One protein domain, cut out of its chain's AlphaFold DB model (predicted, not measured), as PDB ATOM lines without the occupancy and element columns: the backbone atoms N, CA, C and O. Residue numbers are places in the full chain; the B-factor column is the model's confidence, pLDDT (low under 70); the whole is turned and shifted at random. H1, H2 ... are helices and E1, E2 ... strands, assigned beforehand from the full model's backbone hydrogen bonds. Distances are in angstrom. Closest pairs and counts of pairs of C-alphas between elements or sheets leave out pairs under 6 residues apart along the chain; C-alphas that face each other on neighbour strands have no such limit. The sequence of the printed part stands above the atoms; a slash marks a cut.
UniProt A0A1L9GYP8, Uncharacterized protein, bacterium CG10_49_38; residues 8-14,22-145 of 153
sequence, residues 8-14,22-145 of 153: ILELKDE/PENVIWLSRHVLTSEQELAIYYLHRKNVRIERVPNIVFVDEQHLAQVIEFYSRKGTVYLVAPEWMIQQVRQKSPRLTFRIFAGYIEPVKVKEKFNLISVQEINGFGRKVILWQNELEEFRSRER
ATOM      1  N   ILE A   8      -0.574 -53.961   4.675       83.00
ATOM      2  CA  ILE A   8      -0.497 -52.506   4.640       83.00
ATOM      3  C   ILE A   8       0.897 -52.138   4.135       83.00
ATOM      4  O   ILE A   8       1.888 -52.677   4.624       83.00
ATOM      5  N   LEU A   9       0.956 -51.249   3.149       83.75
ATOM      6  CA  LEU A   9       2.183 -50.630   2.659       83.75
ATOM      7  C   LEU A   9       2.063 -49.122   2.874       83.75
ATOM      8  O   LEU A   9       1.139 -48.508   2.349       83.75
ATOM      9  N   GLU A  10       2.971 -48.529   3.639       86.62
ATOM     10  CA  GLU A  10       3.025 -47.079   3.844       86.62
ATOM     11  C   GLU A  10       4.198 -46.506   3.048       86.62
ATOM     12  O   GLU A  10       5.325 -46.980   3.165       86.62
ATOM     13  N   LEU A  11       3.916 -45.515   2.200       82.06
ATOM     14  CA  LEU A  11       4.896 -44.817   1.373       82.06
ATOM     15  C   LEU A  11       4.868 -43.335   1.744       82.06
ATOM     16  O   LEU A  11       3.841 -42.671   1.563       82.06
ATOM     17  N   LYS A  12       5.990 -42.824   2.251       84.31
ATOM     18  CA  LYS A  12       6.116 -41.444   2.716       84.31
ATOM     19  C   LYS A  12       7.443 -40.827   2.277       84.31
ATOM     20  O   LYS A  12       8.494 -41.420   2.501       84.31
ATOM     21  N   ASP A  13       7.384 -39.640   1.674       87.00
ATOM     22  CA  ASP A  13       8.566 -38.802   1.426       87.00
ATOM     23  C   ASP A  13       9.080 -38.222   2.752       87.00
ATOM     24  O   ASP A  13       8.300 -37.743   3.577       87.00
ATOM     25  N   GLU A  14      10.394 -38.244   2.951       82.25
ATOM     26  CA  GLU A  14      11.052 -37.774   4.177       82.25
ATOM     27  C   GLU A  14      10.812 -36.284   4.472       82.25
ATOM     28  O   GLU A  14      10.872 -35.865   5.625       82.25
ATOM     29  N   PRO A  22      -1.402 -39.989   6.259       90.38
ATOM     30  CA  PRO A  22      -1.349 -40.510   4.899       90.38
ATOM     31  C   PRO A  22      -2.748 -40.680   4.306       90.38
ATOM     32  O   PRO A  22      -3.695 -41.076   4.991       90.38
ATOM     33  N   GLU A  23      -2.869 -40.446   3.000       93.56
ATOM     34  CA  GLU A  23      -4.089 -40.774   2.272       93.56
ATOM     35  C   GLU A  23      -4.272 -42.295   2.228       93.56
ATOM     36  O   GLU A  23      -3.337 -43.034   1.918       93.56
ATOM     37  N   ASN A  24      -5.480 -42.783   2.525       95.31
ATOM     38  CA  ASN A  24      -5.751 -44.216   2.476       95.31
ATOM     39  C   ASN A  24      -6.166 -44.645   1.062       95.31
ATOM     40  O   ASN A  24      -7.109 -44.102   0.474       95.31
ATOM     41  N   VAL A  25      -5.487 -45.659   0.540       95.12
ATOM     42  CA  VAL A  25      -5.737 -46.284  -0.758       95.12
ATOM     43  C   VAL A  25      -6.122 -47.737  -0.545       95.12
ATOM     44  O   VAL A  25      -5.405 -48.488   0.107       95.12
ATOM     45  N   ILE A  26      -7.234 -48.155  -1.145       95.00
ATOM     46  CA  ILE A  26      -7.662 -49.550  -1.130       95.00
ATOM     47  C   ILE A  26      -7.295 -50.202  -2.458       95.00
ATOM     48  O   ILE A  26      -7.799 -49.814  -3.512       95.00
ATOM     49  N   TRP A  27      -6.448 -51.228  -2.398       92.50
ATOM     50  CA  TRP A  27      -6.056 -52.029  -3.552       92.50
ATOM     51  C   TRP A  27      -6.936 -53.273  -3.681       92.50
ATOM     52  O   TRP A  27      -6.815 -54.234  -2.910       92.50
ATOM     53  N   LEU A  28      -7.802 -53.260  -4.695       90.31
ATOM     54  CA  LEU A  28      -8.742 -54.328  -5.021       90.31
ATOM     55  C   LEU A  28      -8.292 -55.064  -6.289       90.31
ATOM     56  O   LEU A  28      -8.766 -54.816  -7.399       90.31
ATOM     57  N   SER A  29      -7.352 -55.989  -6.127       85.38
ATOM     58  CA  SER A  29      -6.907 -56.867  -7.208       85.38
ATOM     59  C   SER A  29      -6.446 -58.209  -6.661       85.38
ATOM     60  O   SER A  29      -5.877 -58.299  -5.571       85.38
ATOM     61  N   ARG A  30      -6.641 -59.264  -7.459       79.56
ATOM     62  CA  ARG A  30      -6.046 -60.582  -7.202       79.56
ATOM     63  C   ARG A  30      -4.520 -60.572  -7.341       79.56
ATOM     64  O   ARG A  30      -3.852 -61.463  -6.827       79.56
ATOM     65  N   HIS A  31      -3.975 -59.587  -8.054       80.12
ATOM     66  CA  HIS A  31      -2.551 -59.464  -8.319       80.12
ATOM     67  C   HIS A  31      -1.848 -58.623  -7.249       80.12
ATOM     68  O   HIS A  31      -2.437 -57.766  -6.579       80.12
ATOM     69  N   VAL A  32      -0.556 -58.896  -7.087       82.00
ATOM     70  CA  VAL A  32       0.341 -58.046  -6.307       82.00
ATOM     71  C   VAL A  32       0.587 -56.749  -7.067       82.00
ATOM     72  O   VAL A  32       0.643 -56.763  -8.294       82.00
ATOM     73  N   LEU A  33       0.676 -55.649  -6.321       83.88
ATOM     74  CA  LEU A  33       1.109 -54.358  -6.840       83.88
ATOM     75  C   LEU A  33       2.502 -54.504  -7.456       83.88
ATOM     76  O   LEU A  33       3.395 -55.084  -6.839       83.88
ATOM     77  N   THR A  34       2.675 -54.026  -8.684       84.50
ATOM     78  CA  THR A  34       4.010 -53.904  -9.279       84.50
ATOM     79  C   THR A  34       4.673 -52.619  -8.795       84.50
ATOM     80  O   THR A  34       3.982 -51.670  -8.424       84.50
ATOM     81  N   SER A  35       6.005 -52.548  -8.847       82.25
ATOM     82  CA  SER A  35       6.739 -51.340  -8.453       82.25
ATOM     83  C   SER A  35       6.296 -50.105  -9.246       82.25
ATOM     84  O   SER A  35       6.159 -49.029  -8.677       82.25
ATOM     85  N   GLU A  36       5.980 -50.252 -10.538       82.38
ATOM     86  CA  GLU A  36       5.453 -49.149 -11.352       82.38
ATOM     87  C   GLU A  36       4.081 -48.653 -10.861       82.38
ATOM     88  O   GLU A  36       3.802 -47.455 -10.898       82.38
ATOM     89  N   GLN A  37       3.217 -49.555 -10.386       86.00
ATOM     90  CA  GLN A  37       1.910 -49.188  -9.835       86.00
ATOM     91  C   GLN A  37       2.045 -48.530  -8.460       86.00
ATOM     92  O   GLN A  37       1.369 -47.538  -8.202       86.00
ATOM     93  N   GLU A  38       2.926 -49.042  -7.597       87.88
ATOM     94  CA  GLU A  38       3.235 -48.428  -6.297       87.88
ATOM     95  C   GLU A  38       3.747 -47.000  -6.482       87.88
ATOM     96  O   GLU A  38       3.244 -46.078  -5.840       87.88
ATOM     97  N   LEU A  39       4.666 -46.800  -7.428       84.31
ATOM     98  CA  LEU A  39       5.215 -45.487  -7.752       84.31
ATOM     99  C   LEU A  39       4.141 -44.529  -8.287       84.31
ATOM    100  O   LEU A  39       4.071 -43.371  -7.874       84.31
ATOM    101  N   ALA A  40       3.265 -45.003  -9.175       87.12
ATOM    102  CA  ALA A  40       2.162 -44.191  -9.677       87.12
ATOM    103  C   ALA A  40       1.204 -43.768  -8.549       87.12
ATOM    104  O   ALA A  40       0.800 -42.607  -8.495       87.12
ATOM    105  N   ILE A  41       0.866 -44.675  -7.621       90.50
ATOM    106  CA  ILE A  41       0.041 -44.351  -6.443       90.50
ATOM    107  C   ILE A  41       0.757 -43.330  -5.563       90.50
ATOM    108  O   ILE A  41       0.148 -42.336  -5.176       90.50
ATOM    109  N   TYR A  42       2.045 -43.540  -5.294       88.19
ATOM    110  CA  TYR A  42       2.868 -42.636  -4.501       88.19
ATOM    111  C   TYR A  42       2.796 -41.197  -5.020       88.19
ATOM    112  O   TYR A  42       2.447 -40.290  -4.267       88.19
ATOM    113  N   TYR A  43       3.026 -40.971  -6.316       87.50
ATOM    114  CA  TYR A  43       2.965 -39.618  -6.879       87.50
ATOM    115  C   TYR A  43       1.543 -39.049  -6.953       87.50
ATOM    116  O   TYR A  43       1.350 -37.862  -6.683       87.50
ATOM    117  N   LEU A  44       0.540 -39.874  -7.268       89.44
ATOM    118  CA  LEU A  44      -0.862 -39.437  -7.326       89.44
ATOM    119  C   LEU A  44      -1.418 -39.008  -5.967       89.44
ATOM    120  O   LEU A  44      -2.304 -38.159  -5.914       89.44
ATOM    121  N   HIS A  45      -0.886 -39.570  -4.885       91.12
ATOM    122  CA  HIS A  45      -1.276 -39.275  -3.507       91.12
ATOM    123  C   HIS A  45      -0.224 -38.433  -2.783       91.12
ATOM    124  O   HIS A  45       0.060 -38.633  -1.603       91.12
ATOM    125  N   ARG A  46       0.392 -37.493  -3.518       88.50
ATOM    126  CA  ARG A  46       1.299 -36.465  -2.977       88.50
ATOM    127  C   ARG A  46       2.410 -37.035  -2.098       88.50
ATOM    128  O   ARG A  46       2.854 -36.380  -1.163       88.50
ATOM    129  N   LYS A  47       2.862 -38.245  -2.422       88.56
ATOM    130  CA  LYS A  47       3.946 -38.944  -1.745       88.56
ATOM    131  C   LYS A  47       3.704 -39.253  -0.259       88.56
ATOM    132  O   LYS A  47       4.667 -39.444   0.481       88.56
ATOM    133  N   ASN A  48       2.448 -39.302   0.189       90.88
ATOM    134  CA  ASN A  48       2.080 -39.696   1.551       90.88
ATOM    135  C   ASN A  48       0.835 -40.579   1.526       90.88
ATOM    136  O   ASN A  48      -0.297 -40.096   1.589       90.88
ATOM    137  N   VAL A  49       1.047 -41.884   1.390       92.62
ATOM    138  CA  VAL A  49      -0.031 -42.828   1.110       92.62
ATOM    139  C   VAL A  49       0.118 -44.114   1.904       92.62
ATOM    140  O   VAL A  49       1.200 -44.686   2.020       92.62
ATOM    141  N   ARG A  50      -1.011 -44.593   2.416       94.00
ATOM    142  CA  ARG A  50      -1.162 -45.903   3.034       94.00
ATOM    143  C   ARG A  50      -2.007 -46.772   2.119       94.00
ATOM    144  O   ARG A  50      -3.166 -46.473   1.862       94.00
ATOM    145  N   ILE A  51      -1.429 -47.857   1.629       92.81
ATOM    146  CA  ILE A  51      -2.065 -48.790   0.707       92.81
ATOM    147  C   ILE A  51      -2.507 -50.025   1.489       92.81
ATOM    148  O   ILE A  51      -1.688 -50.825   1.942       92.81
ATOM    149  N   GLU A  52      -3.816 -50.204   1.620       92.75
ATOM    150  CA  GLU A  52      -4.441 -51.394   2.186       92.75
ATOM    151  C   GLU A  52      -4.781 -52.377   1.063       92.75
ATOM    152  O   GLU A  52      -5.639 -52.127   0.210       92.75
ATOM    153  N   ARG A  53      -4.109 -53.528   1.055       89.88
ATOM    154  CA  ARG A  53      -4.372 -54.581   0.072       89.88
ATOM    155  C   ARG A  53      -5.416 -55.550   0.591       89.88
ATOM    156  O   ARG A  53      -5.221 -56.162   1.641       89.88
ATOM    157  N   VAL A  54      -6.467 -55.772  -0.199       87.69
ATOM    158  CA  VAL A  54      -7.507 -56.762   0.105       87.69
ATOM    159  C   VAL A  54      -7.117 -58.115  -0.509       87.69
ATOM    160  O   VAL A  54      -7.162 -58.274  -1.732       87.69
ATOM    161  N   PRO A  55      -6.701 -59.112   0.295       80.69
ATOM    162  CA  PRO A  55      -6.159 -60.359  -0.234       80.69
ATOM    163  C   PRO A  55      -7.245 -61.296  -0.780       80.69
ATOM    164  O   PRO A  55      -8.277 -61.530  -0.143       80.69
ATOM    165  N   ASN A  56      -6.937 -61.956  -1.902       77.12
ATOM    166  CA  ASN A  56      -7.784 -62.972  -2.542       77.12
ATOM    167  C   ASN A  56      -9.179 -62.453  -2.921       77.12
ATOM    168  O   ASN A  56     -10.177 -63.151  -2.731       77.12
ATOM    169  N   ILE A  57      -9.249 -61.217  -3.408       82.12
ATOM    170  CA  ILE A  57     -10.474 -60.668  -3.972       82.12
ATOM    171  C   ILE A  57     -10.703 -61.257  -5.368       82.12
ATOM    172  O   ILE A  57      -9.818 -61.240  -6.224       82.12
ATOM    173  N   VAL A  58     -11.891 -61.815  -5.576       83.38
ATOM    174  CA  VAL A  58     -12.346 -62.324  -6.870       83.38
ATOM    175  C   VAL A  58     -13.713 -61.714  -7.125       83.38
ATOM    176  O   VAL A  58     -14.640 -61.907  -6.339       83.38
ATOM    177  N   PHE A  59     -13.818 -60.953  -8.208       86.38
ATOM    178  CA  PHE A  59     -15.088 -60.393  -8.650       86.38
ATOM    179  C   PHE A  59     -15.855 -61.471  -9.407       86.38
ATOM    180  O   PHE A  59     -15.318 -62.085 -10.327       86.38
ATOM    181  N   VAL A  60     -17.083 -61.726  -8.966       87.56
ATOM    182  CA  VAL A  60     -17.931 -62.800  -9.508       87.56
ATOM    183  C   VAL A  60     -18.689 -62.283 -10.726       87.56
ATOM    184  O   VAL A  60     -18.707 -62.926 -11.769       87.56
ATOM    185  N   ASP A  61     -19.237 -61.081 -10.596       89.38
ATOM    186  CA  ASP A  61     -20.004 -60.371 -11.608       89.38
ATOM    187  C   ASP A  61     -19.870 -58.851 -11.386       89.38
ATOM    188  O   ASP A  61     -19.191 -58.386 -10.458       89.38
ATOM    189  N   GLU A  62     -20.497 -58.059 -12.255       89.38
ATOM    190  CA  GLU A  62     -20.474 -56.603 -12.167       89.38
ATOM    191  C   GLU A  62     -21.194 -56.052 -10.927       89.38
ATOM    192  O   GLU A  62     -20.817 -54.992 -10.425       89.38
ATOM    193  N   GLN A  63     -22.205 -56.753 -10.404       91.12
ATOM    194  CA  GLN A  63     -22.946 -56.307  -9.226       91.12
ATOM    195  C   GLN A  63     -22.085 -56.460  -7.971       91.12
ATOM    196  O   GLN A  63     -21.995 -55.537  -7.162       91.12
ATOM    197  N   HIS A  64     -21.395 -57.591  -7.846       91.19
ATOM    198  CA  HIS A  64     -20.426 -57.843  -6.797       91.19
ATOM    199  C   HIS A  64     -19.269 -56.838  -6.880       91.19
ATOM    200  O   HIS A  64     -18.901 -56.266  -5.856       91.19
ATOM    201  N   LEU A  65     -18.740 -56.542  -8.077       91.12
ATOM    202  CA  LEU A  65     -17.727 -55.490  -8.241       91.12
ATOM    203  C   LEU A  65     -18.239 -54.132  -7.733       91.12
ATOM    204  O   LEU A  65     -17.550 -53.483  -6.946       91.12
ATOM    205  N   ALA A  66     -19.443 -53.717  -8.134       91.44
ATOM    206  CA  ALA A  66     -20.029 -52.442  -7.720       91.44
ATOM    207  C   ALA A  66     -20.206 -52.344  -6.194       91.44
ATOM    208  O   ALA A  66     -19.788 -51.356  -5.591       91.44
ATOM    209  N   GLN A  67     -20.751 -53.387  -5.561       92.31
ATOM    210  CA  GLN A  67     -20.930 -53.450  -4.105       92.31
ATOM    211  C   GLN A  67     -19.600 -53.390  -3.354       92.31
ATOM    212  O   GLN A  67     -19.482 -52.726  -2.325       92.31
ATOM    213  N   VAL A  68     -18.585 -54.081  -3.871       92.12
ATOM    214  CA  VAL A  68     -17.258 -54.097  -3.263       92.12
ATOM    215  C   VAL A  68     -16.592 -52.728  -3.383       92.12
ATOM    216  O   VAL A  68     -16.050 -52.241  -2.392       92.12
ATOM    217  N   ILE A  69     -16.682 -52.072  -4.545       92.25
ATOM    218  CA  ILE A  69     -16.220 -50.686  -4.705       92.25
ATOM    219  C   ILE A  69     -16.932 -49.793  -3.689       92.25
ATOM    220  O   ILE A  69     -16.264 -49.129  -2.906       92.25
ATOM    221  N   GLU A  70     -18.266 -49.830  -3.632       92.75
ATOM    222  CA  GLU A  70     -19.048 -48.986  -2.725       92.75
ATOM    223  C   GLU A  70     -18.657 -49.179  -1.252       92.75
ATOM    224  O   GLU A  70     -18.493 -48.208  -0.508       92.75
ATOM    225  N   PHE A  71     -18.475 -50.430  -0.828       93.38
ATOM    226  CA  PHE A  71     -18.067 -50.754   0.533       93.38
ATOM    227  C   PHE A  71     -16.689 -50.171   0.873       93.38
ATOM    228  O   PHE A  71     -16.515 -49.573   1.939       93.38
ATOM    229  N   TYR A  72     -15.712 -50.323  -0.024       93.88
ATOM    230  CA  TYR A  72     -14.336 -49.890   0.224       93.88
ATOM    231  C   TYR A  72     -14.098 -48.400  -0.035       93.88
ATOM    232  O   TYR A  72     -13.235 -47.820   0.622       93.88
ATOM    233  N   SER A  73     -14.900 -47.743  -0.878       92.31
ATOM    234  CA  SER A  73     -14.840 -46.289  -1.094       92.31
ATOM    235  C   SER A  73     -15.088 -45.486   0.185       92.31
ATOM    236  O   SER A  73     -14.640 -44.352   0.299       92.31
ATOM    237  N   ARG A  74     -15.758 -46.074   1.187       91.94
ATOM    238  CA  ARG A  74     -15.947 -45.457   2.513       91.94
ATOM    239  C   ARG A  74     -14.668 -45.421   3.353       91.94
ATOM    240  O   ARG A  74     -14.622 -44.711   4.350       91.94
ATOM    241  N   LYS A  75     -13.659 -46.218   2.992       92.38
ATOM    242  CA  LYS A  75     -12.398 -46.365   3.733       92.38
ATOM    243  C   LYS A  75     -11.233 -45.628   3.082       92.38
ATOM    244  O   LYS A  75     -10.242 -45.377   3.759       92.38
ATOM    245  N   GLY A  76     -11.321 -45.318   1.793       93.19
ATOM    246  CA  GLY A  76     -10.241 -44.677   1.055       93.19
ATOM    247  C   GLY A  76     -10.484 -44.650  -0.448       93.19
ATOM    248  O   GLY A  76     -11.531 -45.072  -0.943       93.19
ATOM    249  N   THR A  77      -9.484 -44.171  -1.183       94.31
ATOM    250  CA  THR A  77      -9.526 -44.141  -2.647       94.31
ATOM    251  C   THR A  77      -9.355 -45.552  -3.193       94.31
ATOM    252  O   THR A  77      -8.366 -46.225  -2.905       94.31
ATOM    253  N   VAL A  78     -10.310 -46.009  -3.999       94.56
ATOM    254  CA  VAL A  78     -10.295 -47.365  -4.550       94.56
ATOM    255  C   VAL A  78      -9.487 -47.411  -5.841       94.56
ATOM    256  O   VAL A  78      -9.826 -46.739  -6.818       94.56
ATOM    257  N   TYR A  79      -8.470 -48.266  -5.854       93.56
ATOM    258  CA  TYR A  79      -7.763 -48.701  -7.051       93.56
ATOM    259  C   TYR A  79      -8.077 -50.164  -7.317       93.56
ATOM    260  O   TYR A  79      -7.994 -50.999  -6.414       93.56
ATOM    261  N   LEU A  80      -8.411 -50.492  -8.559       88.88
ATOM    262  CA  LEU A  80      -8.743 -51.861  -8.924       88.88
ATOM    263  C   LEU A  80      -8.169 -52.265 -10.274       88.88
ATOM    264  O   LEU A  80      -7.947 -51.445 -11.166       88.88
ATOM    265  N   VAL A  81      -7.963 -53.571 -10.409       82.31
ATOM    266  CA  VAL A  81      -7.649 -54.226 -11.677       82.31
ATOM    267  C   VAL A  81      -8.732 -55.269 -11.905       82.31
ATOM    268  O   VAL A  81      -8.739 -56.323 -11.268       82.31
ATOM    269  N   ALA A  82      -9.668 -54.947 -12.790       77.19
ATOM    270  CA  ALA A  82     -10.762 -55.823 -13.190       77.19
ATOM    271  C   ALA A  82     -10.793 -55.941 -14.721       77.19
ATOM    272  O   ALA A  82     -10.223 -55.091 -15.409       77.19
ATOM    273  N   PRO A  83     -11.435 -56.983 -15.276       80.44
ATOM    274  CA  PRO A  83     -11.643 -57.076 -16.714       80.44
ATOM    275  C   PRO A  83     -12.353 -55.832 -17.263       80.44
ATOM    276  O   PRO A  83     -13.335 -55.368 -16.681       80.44
ATOM    277  N   GLU A  84     -11.893 -55.335 -18.413       81.69
ATOM    278  CA  GLU A  84     -12.410 -54.115 -19.052       81.69
ATOM    279  C   GLU A  84     -13.934 -54.162 -19.250       81.69
ATOM    280  O   GLU A  84     -14.636 -53.200 -18.947       81.69
ATOM    281  N   TRP A  85     -14.472 -55.309 -19.675       82.81
ATOM    282  CA  TRP A  85     -15.915 -55.482 -19.864       82.81
ATOM    283  C   TRP A  85     -16.707 -55.267 -18.563       82.81
ATOM    284  O   TRP A  85     -17.787 -54.678 -18.586       82.81
ATOM    285  N   MET A  86     -16.167 -55.693 -17.417       87.75
ATOM    286  CA  MET A  86     -16.825 -55.561 -16.116       87.75
ATOM    287  C   MET A  86     -16.784 -54.104 -15.644       87.75
ATOM    288  O   MET A  86     -17.783 -53.577 -15.157       87.75
ATOM    289  N   ILE A  87     -15.659 -53.421 -15.876       85.75
ATOM    290  CA  ILE A  87     -15.508 -51.982 -15.629       85.75
ATOM    291  C   ILE A  87     -16.534 -51.183 -16.445       85.75
ATOM    292  O   ILE A  87     -17.191 -50.288 -15.910       85.75
ATOM    293  N   GLN A  88     -16.705 -51.517 -17.727       84.69
ATOM    294  CA  GLN A  88     -17.668 -50.851 -18.605       84.69
ATOM    295  C   GLN A  88     -19.111 -51.030 -18.121       84.69
ATOM    296  O   GLN A  88     -19.863 -50.055 -18.083       84.69
ATOM    297  N   GLN A  89     -19.482 -52.237 -17.687       86.88
ATOM    298  CA  GLN A  89     -20.812 -52.515 -17.137       86.88
ATOM    299  C   GLN A  89     -21.067 -51.755 -15.830       86.88
ATOM    300  O   GLN A  89     -22.108 -51.110 -15.689       86.88
ATOM    301  N   VAL A  90     -20.110 -51.756 -14.894       87.50
ATOM    302  CA  VAL A  90     -20.232 -50.993 -13.639       87.50
ATOM    303  C   VAL A  90     -20.356 -49.498 -13.915       87.50
ATOM    304  O   VAL A  90     -21.210 -48.843 -13.323       87.50
ATOM    305  N   ARG A  91     -19.579 -48.959 -14.860       84.12
ATOM    306  CA  ARG A  91     -19.666 -47.550 -15.268       84.12
ATOM    307  C   ARG A  91     -21.055 -47.179 -15.797       84.12
ATOM    308  O   ARG A  91     -21.530 -46.086 -15.512       84.12
ATOM    309  N   GLN A  92     -21.697 -48.063 -16.560       82.81
ATOM    310  CA  GLN A  92     -23.039 -47.823 -17.101       82.81
ATOM    311  C   GLN A  92     -24.132 -47.961 -16.034       82.81
ATOM    312  O   GLN A  92     -25.032 -47.128 -15.963       82.81
ATOM    313  N   LYS A  93     -24.057 -49.006 -15.202       84.31
ATOM    314  CA  LYS A  93     -25.114 -49.363 -14.239       84.31
ATOM    315  C   LYS A  93     -25.017 -48.606 -12.914       84.31
ATOM    316  O   LYS A  93     -26.026 -48.435 -12.239       84.31
ATOM    317  N   SER A  94     -23.820 -48.164 -12.532       83.81
ATOM    318  CA  SER A  94     -23.542 -47.531 -11.237       83.81
ATOM    319  C   SER A  94     -22.889 -46.152 -11.403       83.81
ATOM    320  O   SER A  94     -21.762 -45.936 -10.946       83.81
ATOM    321  N   PRO A  95     -23.604 -45.173 -11.993       75.88
ATOM    322  CA  PRO A  95     -23.092 -43.846 -12.324       75.88
ATOM    323  C   PRO A  95     -22.911 -42.928 -11.102       75.88
ATOM    324  O   PRO A  95     -23.015 -41.709 -11.183       75.88
ATOM    325  N   ARG A  96     -22.668 -43.486  -9.922       84.38
ATOM    326  CA  ARG A  96     -22.310 -42.733  -8.711       84.38
ATOM    327  C   ARG A  96     -20.984 -43.188  -8.123       84.38
ATOM    328  O   ARG A  96     -20.452 -42.512  -7.252       84.38
ATOM    329  N   LEU A  97     -20.462 -44.320  -8.591       87.25
ATOM    330  CA  LEU A  97     -19.207 -44.860  -8.105       87.25
ATOM    331  C   LEU A  97     -18.038 -44.105  -8.731       87.25
ATOM    332  O   LEU A  97     -18.031 -43.828  -9.932       87.25
ATOM    333  N   THR A  98     -17.047 -43.812  -7.895       88.44
ATOM    334  CA  THR A  98     -15.763 -43.263  -8.320       88.44
ATOM    335  C   THR A  98     -14.664 -44.231  -7.917       88.44
ATOM    336  O   THR A  98     -14.550 -44.600  -6.748       88.44
ATOM    337  N   PHE A  99     -13.869 -44.656  -8.891       90.75
ATOM    338  CA  PHE A  99     -12.752 -45.570  -8.687       90.75
ATOM    339  C   PHE A  99     -11.668 -45.332  -9.735       90.75
ATOM    340  O   PHE A  99     -11.910 -44.741 -10.790       90.75
ATOM    341  N   ARG A 100     -10.455 -45.797  -9.440       92.81
ATOM    342  CA  ARG A 100      -9.297 -45.664 -10.321       92.81
ATOM    343  C   ARG A 100      -8.891 -47.020 -10.872       92.81
ATOM    344  O   ARG A 100      -8.891 -48.023 -10.158       92.81
ATOM    345  N   ILE A 101      -8.536 -47.039 -12.150       90.38
ATOM    346  CA  ILE A 101      -8.047 -48.230 -12.841       90.38
ATOM    347  C   ILE A 101      -6.654 -47.978 -13.401       90.38
ATOM    348  O   ILE A 101      -6.327 -46.874 -13.841       90.38
ATOM    349  N   PHE A 102      -5.847 -49.032 -13.410       86.06
ATOM    350  CA  PHE A 102      -4.592 -49.065 -14.145       86.06
ATOM    351  C   PHE A 102      -4.850 -49.615 -15.542       86.06
ATOM    352  O   PHE A 102      -5.304 -50.747 -15.690       86.06
ATOM    353  N   ALA A 103      -4.540 -48.825 -16.565       80.44
ATOM    354  CA  ALA A 103      -4.589 -49.255 -17.953       80.44
ATOM    355  C   ALA A 103      -3.167 -49.503 -18.465       80.44
ATOM    356  O   ALA A 103      -2.281 -48.658 -18.324       80.44
ATOM    357  N   GLY A 104      -2.953 -50.660 -19.077       75.19
ATOM    358  CA  GLY A 104      -1.658 -51.094 -19.580       75.19
ATOM    359  C   GLY A 104      -1.802 -52.255 -20.553       75.19
ATOM    360  O   GLY A 104      -2.915 -52.704 -20.829       75.19
ATOM    361  N   TYR A 105      -0.678 -52.743 -21.061       63.97
ATOM    362  CA  TYR A 105      -0.617 -53.939 -21.899       63.97
ATOM    363  C   TYR A 105       0.361 -54.940 -21.304       63.97
ATOM    364  O   TYR A 105       1.294 -54.577 -20.588       63.97
ATOM    365  N   ILE A 106       0.145 -56.216 -21.604       66.06
ATOM    366  CA  ILE A 106       1.124 -57.255 -21.312       66.06
ATOM    367  C   ILE A 106       2.049 -57.328 -22.519       66.06
ATOM    368  O   ILE A 106       1.605 -57.610 -23.629       66.06
ATOM    369  N   GLU A 107       3.328 -57.047 -22.308       60.50
ATOM    370  CA  GLU A 107       4.342 -57.292 -23.318       60.50
ATOM    371  C   GLU A 107       4.829 -58.738 -23.187       60.50
ATOM    372  O   GLU A 107       5.302 -59.139 -22.112       60.50
ATOM    373  N   PRO A 108       4.711 -59.543 -24.257       52.41
ATOM    374  CA  PRO A 108       5.254 -60.885 -24.272       52.41
ATOM    375  C   PRO A 108       6.775 -60.786 -24.396       52.41
ATOM    376  O   PRO A 108       7.335 -60.753 -25.492       52.41
ATOM    377  N   VAL A 109       7.479 -60.735 -23.267       63.56
ATOM    378  CA  VAL A 109       8.927 -60.945 -23.278       63.56
ATOM    379  C   VAL A 109       9.148 -62.445 -23.422       63.56
ATOM    380  O   VAL A 109       8.478 -63.226 -22.749       63.56
ATOM    381  N   LYS A 110      10.113 -62.854 -24.259       54.66
ATOM    382  CA  LYS A 110      10.442 -64.256 -24.614       54.66
ATOM    383  C   LYS A 110      10.525 -65.262 -23.444       54.66
ATOM    384  O   LYS A 110      10.598 -66.457 -23.698       54.66
ATOM    385  N   VAL A 111      10.554 -64.802 -22.189       53.06
ATOM    386  CA  VAL A 111      10.694 -65.631 -20.983       53.06
ATOM    387  C   VAL A 111       9.686 -65.274 -19.869       53.06
ATOM    388  O   VAL A 111       9.459 -66.103 -18.991       53.06
ATOM    389  N   LYS A 112       9.061 -64.082 -19.870       57.47
ATOM    390  CA  LYS A 112       8.071 -63.654 -18.858       57.47
ATOM    391  C   LYS A 112       7.105 -62.613 -19.428       57.47
ATOM    392  O   LYS A 112       7.532 -61.653 -20.060       57.47
ATOM    393  N   GLU A 113       5.819 -62.756 -19.134       62.44
ATOM    394  CA  GLU A 113       4.840 -61.687 -19.341       62.44
ATOM    395  C   GLU A 113       5.172 -60.509 -18.413       62.44
ATOM    396  O   GLU A 113       5.199 -60.668 -17.189       62.44
ATOM    397  N   LYS A 114       5.456 -59.330 -18.981       67.75
ATOM    398  CA  LYS A 114       5.628 -58.092 -18.211       67.75
ATOM    399  C   LYS A 114       4.411 -57.201 -18.430       67.75
ATOM    400  O   LYS A 114       4.087 -56.868 -19.566       67.75
ATOM    401  N   PHE A 115       3.745 -56.792 -17.351       68.81
ATOM    402  CA  PHE A 115       2.718 -55.755 -17.438       68.81
ATOM    403  C   PHE A 115       3.397 -54.388 -17.562       68.81
ATOM    404  O   PHE A 115       4.117 -53.968 -16.658       68.81
ATOM    405  N   ASN A 116       3.162 -53.699 -18.674       72.12
ATOM    406  CA  ASN A 116       3.595 -52.326 -18.880       72.12
ATOM    407  C   ASN A 116       2.425 -51.389 -18.609       72.12
ATOM    408  O   ASN A 116       1.420 -51.374 -19.326       72.12
ATOM    409  N   LEU A 117       2.570 -50.596 -17.554       77.69
ATOM    410  CA  LEU A 117       1.603 -49.575 -17.204       77.69
ATOM    411  C   LEU A 117       1.653 -48.424 -18.220       77.69
ATOM    412  O   LEU A 117       2.708 -47.825 -18.401       77.69
ATOM    413  N   ILE A 118       0.512 -48.076 -18.824       78.38
ATOM    414  CA  ILE A 118       0.382 -46.902 -19.701       78.38
ATOM    415  C   ILE A 118      -0.174 -45.706 -18.926       78.38
ATOM    416  O   ILE A 118       0.317 -44.592 -19.077       78.38
ATOM    417  N   SER A 119      -1.235 -45.899 -18.140       82.69
ATOM    418  CA  SER A 119      -1.922 -44.786 -17.476       82.69
ATOM    419  C   SER A 119      -2.734 -45.213 -16.260       82.69
ATOM    420  O   SER A 119      -3.145 -46.367 -16.134       82.69
ATOM    421  N   VAL A 120      -3.018 -44.240 -15.399       87.38
ATOM    422  CA  VAL A 120      -4.036 -44.333 -14.354       87.38
ATOM    423  C   VAL A 120      -5.226 -43.489 -14.765       87.38
ATOM    424  O   VAL A 120      -5.078 -42.326 -15.144       87.38
ATOM    425  N   GLN A 121      -6.413 -44.077 -14.687       90.12
ATOM    426  CA  GLN A 121      -7.651 -43.429 -15.092       90.12
ATOM    427  C   GLN A 121      -8.628 -43.408 -13.928       90.12
ATOM    428  O   GLN A 121      -8.862 -44.439 -13.302       90.12
ATOM    429  N   GLU A 122      -9.220 -42.251 -13.662       89.94
ATOM    430  CA  GLU A 122     -10.375 -42.134 -12.781       89.94
ATOM    431  C   GLU A 122     -11.645 -42.321 -13.595       89.94
ATOM    432  O   GLU A 122     -11.862 -41.653 -14.612       89.94
ATOM    433  N   ILE A 123     -12.480 -43.240 -13.135       85.25
ATOM    434  CA  ILE A 123     -13.828 -43.430 -13.635       85.25
ATOM    435  C   ILE A 123     -14.748 -42.887 -12.567       85.25
ATOM    436  O   ILE A 123     -14.786 -43.411 -11.457       85.25
ATOM    437  N   ASN A 124     -15.468 -41.824 -12.908       79.50
ATOM    438  CA  ASN A 124     -16.482 -41.267 -12.032       79.50
ATOM    439  C   ASN A 124     -17.887 -41.615 -12.516       79.50
ATOM    440  O   ASN A 124     -18.111 -42.048 -13.653       79.50
ATOM    441  N   GLY A 125     -18.838 -41.368 -11.626       62.06
ATOM    442  CA  GLY A 125     -20.228 -41.706 -11.822       62.06
ATOM    443  C   GLY A 125     -20.876 -41.135 -13.092       62.06
ATOM    444  O   GLY A 125     -21.698 -41.784 -13.718       62.06
ATOM    445  N   PHE A 126     -20.441 -39.990 -13.605       63.91
ATOM    446  CA  PHE A 126     -21.010 -39.447 -14.849       63.91
ATOM    447  C   PHE A 126     -20.489 -40.144 -16.111       63.91
ATOM    448  O   PHE A 126     -20.609 -39.621 -17.219       63.91
ATOM    449  N   GLY A 127     -19.830 -41.290 -15.940       60.53
ATOM    450  CA  GLY A 127     -19.116 -41.979 -16.990       60.53
ATOM    451  C   GLY A 127     -17.980 -41.133 -17.549       60.53
ATOM    452  O   GLY A 127     -17.558 -41.396 -18.670       60.53
ATOM    453  N   ARG A 128     -17.473 -40.123 -16.834       69.12
ATOM    454  CA  ARG A 128     -16.301 -39.387 -17.304       69.12
ATOM    455  C   ARG A 128     -15.066 -40.195 -16.945       69.12
ATOM    456  O   ARG A 128     -14.919 -40.669 -15.821       69.12
ATOM    457  N   LYS A 129     -14.206 -40.352 -17.942       79.81
ATOM    458  CA  LYS A 129     -12.877 -40.928 -17.800       79.81
ATOM    459  C   LYS A 129     -11.887 -39.774 -17.779       79.81
ATOM    460  O   LYS A 129     -11.831 -39.012 -18.741       79.81
ATOM    461  N   VAL A 130     -11.133 -39.657 -16.694       83.00
ATOM    462  CA  VAL A 130     -10.062 -38.665 -16.549       83.00
ATOM    463  C   VAL A 130      -8.741 -39.413 -16.459       83.00
ATOM    464  O   VAL A 130      -8.605 -40.321 -15.643       83.00
ATOM    465  N   ILE A 131      -7.776 -39.071 -17.311       84.75
ATOM    466  CA  ILE A 131      -6.411 -39.591 -17.187       84.75
ATOM    467  C   ILE A 131      -5.745 -38.800 -16.063       84.75
ATOM    468  O   ILE A 131      -5.577 -37.590 -16.179       84.75
ATOM    469  N   LEU A 132      -5.420 -39.480 -14.966       80.50
ATOM    470  CA  LEU A 132      -4.763 -38.869 -13.809       80.50
ATOM    471  C   LEU A 132      -3.243 -38.886 -13.943       80.50
ATOM    472  O   LEU A 132      -2.556 -38.020 -13.415       80.50
ATOM    473  N   TRP A 133      -2.725 -39.909 -14.616       80.25
ATOM    474  CA  TRP A 133      -1.301 -40.112 -14.814       80.25
ATOM    475  C   TRP A 133      -1.079 -40.902 -16.098       80.25
ATOM    476  O   TRP A 133      -1.817 -41.853 -16.372       80.25
ATOM    477  N   GLN A 134      -0.059 -40.527 -16.863       78.56
ATOM    478  CA  GLN A 134       0.386 -41.240 -18.052       78.56
ATOM    479  C   GLN A 134       1.883 -41.505 -17.928       78.56
ATOM    480  O   GLN A 134       2.647 -40.636 -17.515       78.56
ATOM    481  N   ASN A 135       2.286 -42.730 -18.245       69.19
ATOM    482  CA  ASN A 135       3.661 -43.173 -18.110       69.19
ATOM    483  C   ASN A 135       4.525 -42.569 -19.226       69.19
ATOM    484  O   ASN A 135       4.622 -43.135 -20.313       69.19
ATOM    485  N   GLU A 136       5.157 -41.426 -18.966       58.66
ATOM    486  CA  GLU A 136       6.164 -40.808 -19.842       58.66
ATOM    487  C   GLU A 136       7.556 -41.392 -19.544       58.66
ATOM    488  O   GLU A 136       8.484 -40.708 -19.118       58.66
ATOM    489  N   LEU A 137       7.669 -42.712 -19.718       48.22
ATOM    490  CA  LEU A 137       8.745 -43.595 -19.237       48.22
ATOM    491  C   LEU A 137      10.191 -43.128 -19.547       48.22
ATOM    492  O   LEU A 137      11.127 -43.591 -18.891       48.22
ATOM    493  N   GLU A 138      10.398 -42.220 -20.507       45.88
ATOM    494  CA  GLU A 138      11.719 -41.670 -20.847       45.88
ATOM    495  C   GLU A 138      12.215 -40.575 -19.886       45.88
ATOM    496  O   GLU A 138      13.404 -40.551 -19.563       45.88
ATOM    497  N   GLU A 139      11.346 -39.719 -19.343       41.78
ATOM    498  CA  GLU A 139      11.798 -38.632 -18.460       41.78
ATOM    499  C   GLU A 139      12.160 -39.145 -17.054       41.78
ATOM    500  O   GLU A 139      13.107 -38.670 -16.419       41.78
ATOM    501  N   PHE A 140      11.469 -40.187 -16.585       46.47
ATOM    502  CA  PHE A 140      11.617 -40.727 -15.230       46.47
ATOM    503  C   PHE A 140      12.879 -41.575 -15.028       46.47
ATOM    504  O   PHE A 140      13.552 -41.430 -14.005       46.47
ATOM    505  N   ARG A 141      13.278 -42.389 -16.019       44.12
ATOM    506  CA  ARG A 141      14.529 -43.175 -15.937       44.12
ATOM    507  C   ARG A 141      15.779 -42.295 -15.842       44.12
ATOM    508  O   ARG A 141      16.800 -42.747 -15.330       44.12
ATOM    509  N   SER A 142      15.701 -41.048 -16.312       43.62
ATOM    510  CA  SER A 142      16.794 -40.076 -16.192       43.62
ATOM    511  C   SER A 142      16.930 -39.494 -14.776       43.62
ATOM    512  O   SER A 142      18.043 -39.181 -14.355       43.62
ATOM    513  N   ARG A 143      15.826 -39.402 -14.015       43.38
ATOM    514  CA  ARG A 143      15.779 -38.766 -12.685       43.38
ATOM    515  C   ARG A 143      15.999 -39.753 -11.528       43.38
ATOM    516  O   ARG A 143      16.519 -39.358 -10.489       43.38
ATOM    517  N   GLU A 144      15.712 -41.043 -11.715       44.62
ATOM    518  CA  GLU A 144      15.939 -42.091 -10.696       44.62
ATOM    519  C   GLU A 144      17.407 -42.512 -10.502       44.62
ATOM    520  O   GLU A 144      17.711 -43.246  -9.566       44.62
ATOM    521  N   ARG A 145      18.366 -41.998 -11.288       38.28
ATOM    522  CA  ARG A 145      19.796 -42.163 -10.946       38.28
ATOM    523  C   ARG A 145      20.225 -41.395  -9.686       38.28
ATOM    524  O   ARG A 145      21.369 -41.554  -9.273       38.28
TER     525      ARG A 145
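What this domain is: This is residues 8 to 14 and 22 to 145 of the 153 residues of an uncharacterized protein of bacterium CG10_49_38 (UniProt A0A1L9GYP8). One strongly twisted sheet of seven strands curls round the helix H1, while two more helices, H2 and H3, pack on its opposite face, which gives three layers, with helices on both faces of a sheet. At one side of the sheet E5 and E6 form a long hairpin, with E7 at the edge beside E6, and after it residues 138 to 145 of the last helix, H4, stick out as a free tail. The printed part has 131 residues, with four named helices and seven named strands in the order E1 E2 H1 E3 H2 E4 H3 E5 E6 E7 H4; the class is mixed, helices and strands. The mixed sheet has the order E1, E3, E2, E4, E5, E6, E7, and the whole is compact, with a radius of gyration of the C-alphas of 15.0 A and spans of 45 by 39 by 29 A.

Where its parts are: Across the sheet, E1 is residues 8 to 12, E3 residues 48 to 53, E2 residues 23 to 28 and E4 residues 77 to 80. E5, residues 99 to 109, and E6, residues 112 to 123, are each 30.3 A long from first to last C-alpha, and E7 is residues 129 to 134. E6 bends by 58 degrees at residue 119. Of the helices, H1 is residues 35 to 44, 14.2 A long; H2 is residues 62 to 73, 16.1 A; H3 is residues 84 to 93, 14.4 A; and H4 is residues 137 to 145, 13.9 A. C-alpha 8, where E1 begins, is at (-0.497, -52.506, 4.640), C-alpha 99, where E5 begins, at (-12.752, -45.570, -8.687), and C-alpha 145, where H4 ends, at (19.796, -42.163, -10.946).

How they stand to each other: The edge strand E1 is antiparallel to E3, with N 11 and O 49 at 2.8 A. E3 and E2 are parallel, with N 25 and O 50 at 2.8 A; E2 and E4 are parallel, with N 28 and O 79 at 2.8 A; E4 and E5 are parallel, with N 100 and O 78 at 2.9 A. E5, E6 and E7 form a meander, each strand the antiparallel neighbour of the one before; its two hairpins have N 101 and O 121 at 2.9 A and N 120 and O 133 at 2.8 A. E2, H1, E3 and E4, H3, E5 are strand-helix-strand units, two parallel neighbour strands with a helix between, and E3, H2, E4 is a split one, with E2 between its strands; the three crossovers are right-handed. The sheet curls round H1; the C-alphas of Tyr 42 and Val 49 are the closest of H1 and E3, 6.3 A. H2 is on the opposite face, over E4 at a height over the sheet of 9.2 A, and runs along the strands, at 24 degrees to E4 on the local plane. H3 is on the same face as H2. H2 and H3 touch about perpendicular, at 77 degrees, through residues 62 to 66 of H2 alone; Glu 62 and Met 86 have the closest C-alphas, 5.5 A. H4 is not on the sheet, and H1 and H4 are apart. In H1, H2 and H3 every O i to N i+4 pair is within hydrogen-bond range; in H4 it is 1 of 5, and 1 of 6 for O i to N i+3.

The domain as a whole: The C-alphas of Lys 93 and Arg 145, the two farthest apart, are 45.6 A apart. Residues 15 to 21 are cut out, and C-alphas 14 and 22 are 12.7 A apart across the cut, in the link from E1 to E2. Of the links that are printed whole, E2 to H1 and E3 to H2 are short and the others tight. The mean pLDDT of the printed part is 80.6; residues 105 to 115, 125 to 128 and 135 to 145 are under 70, and H4 has a mean of 44.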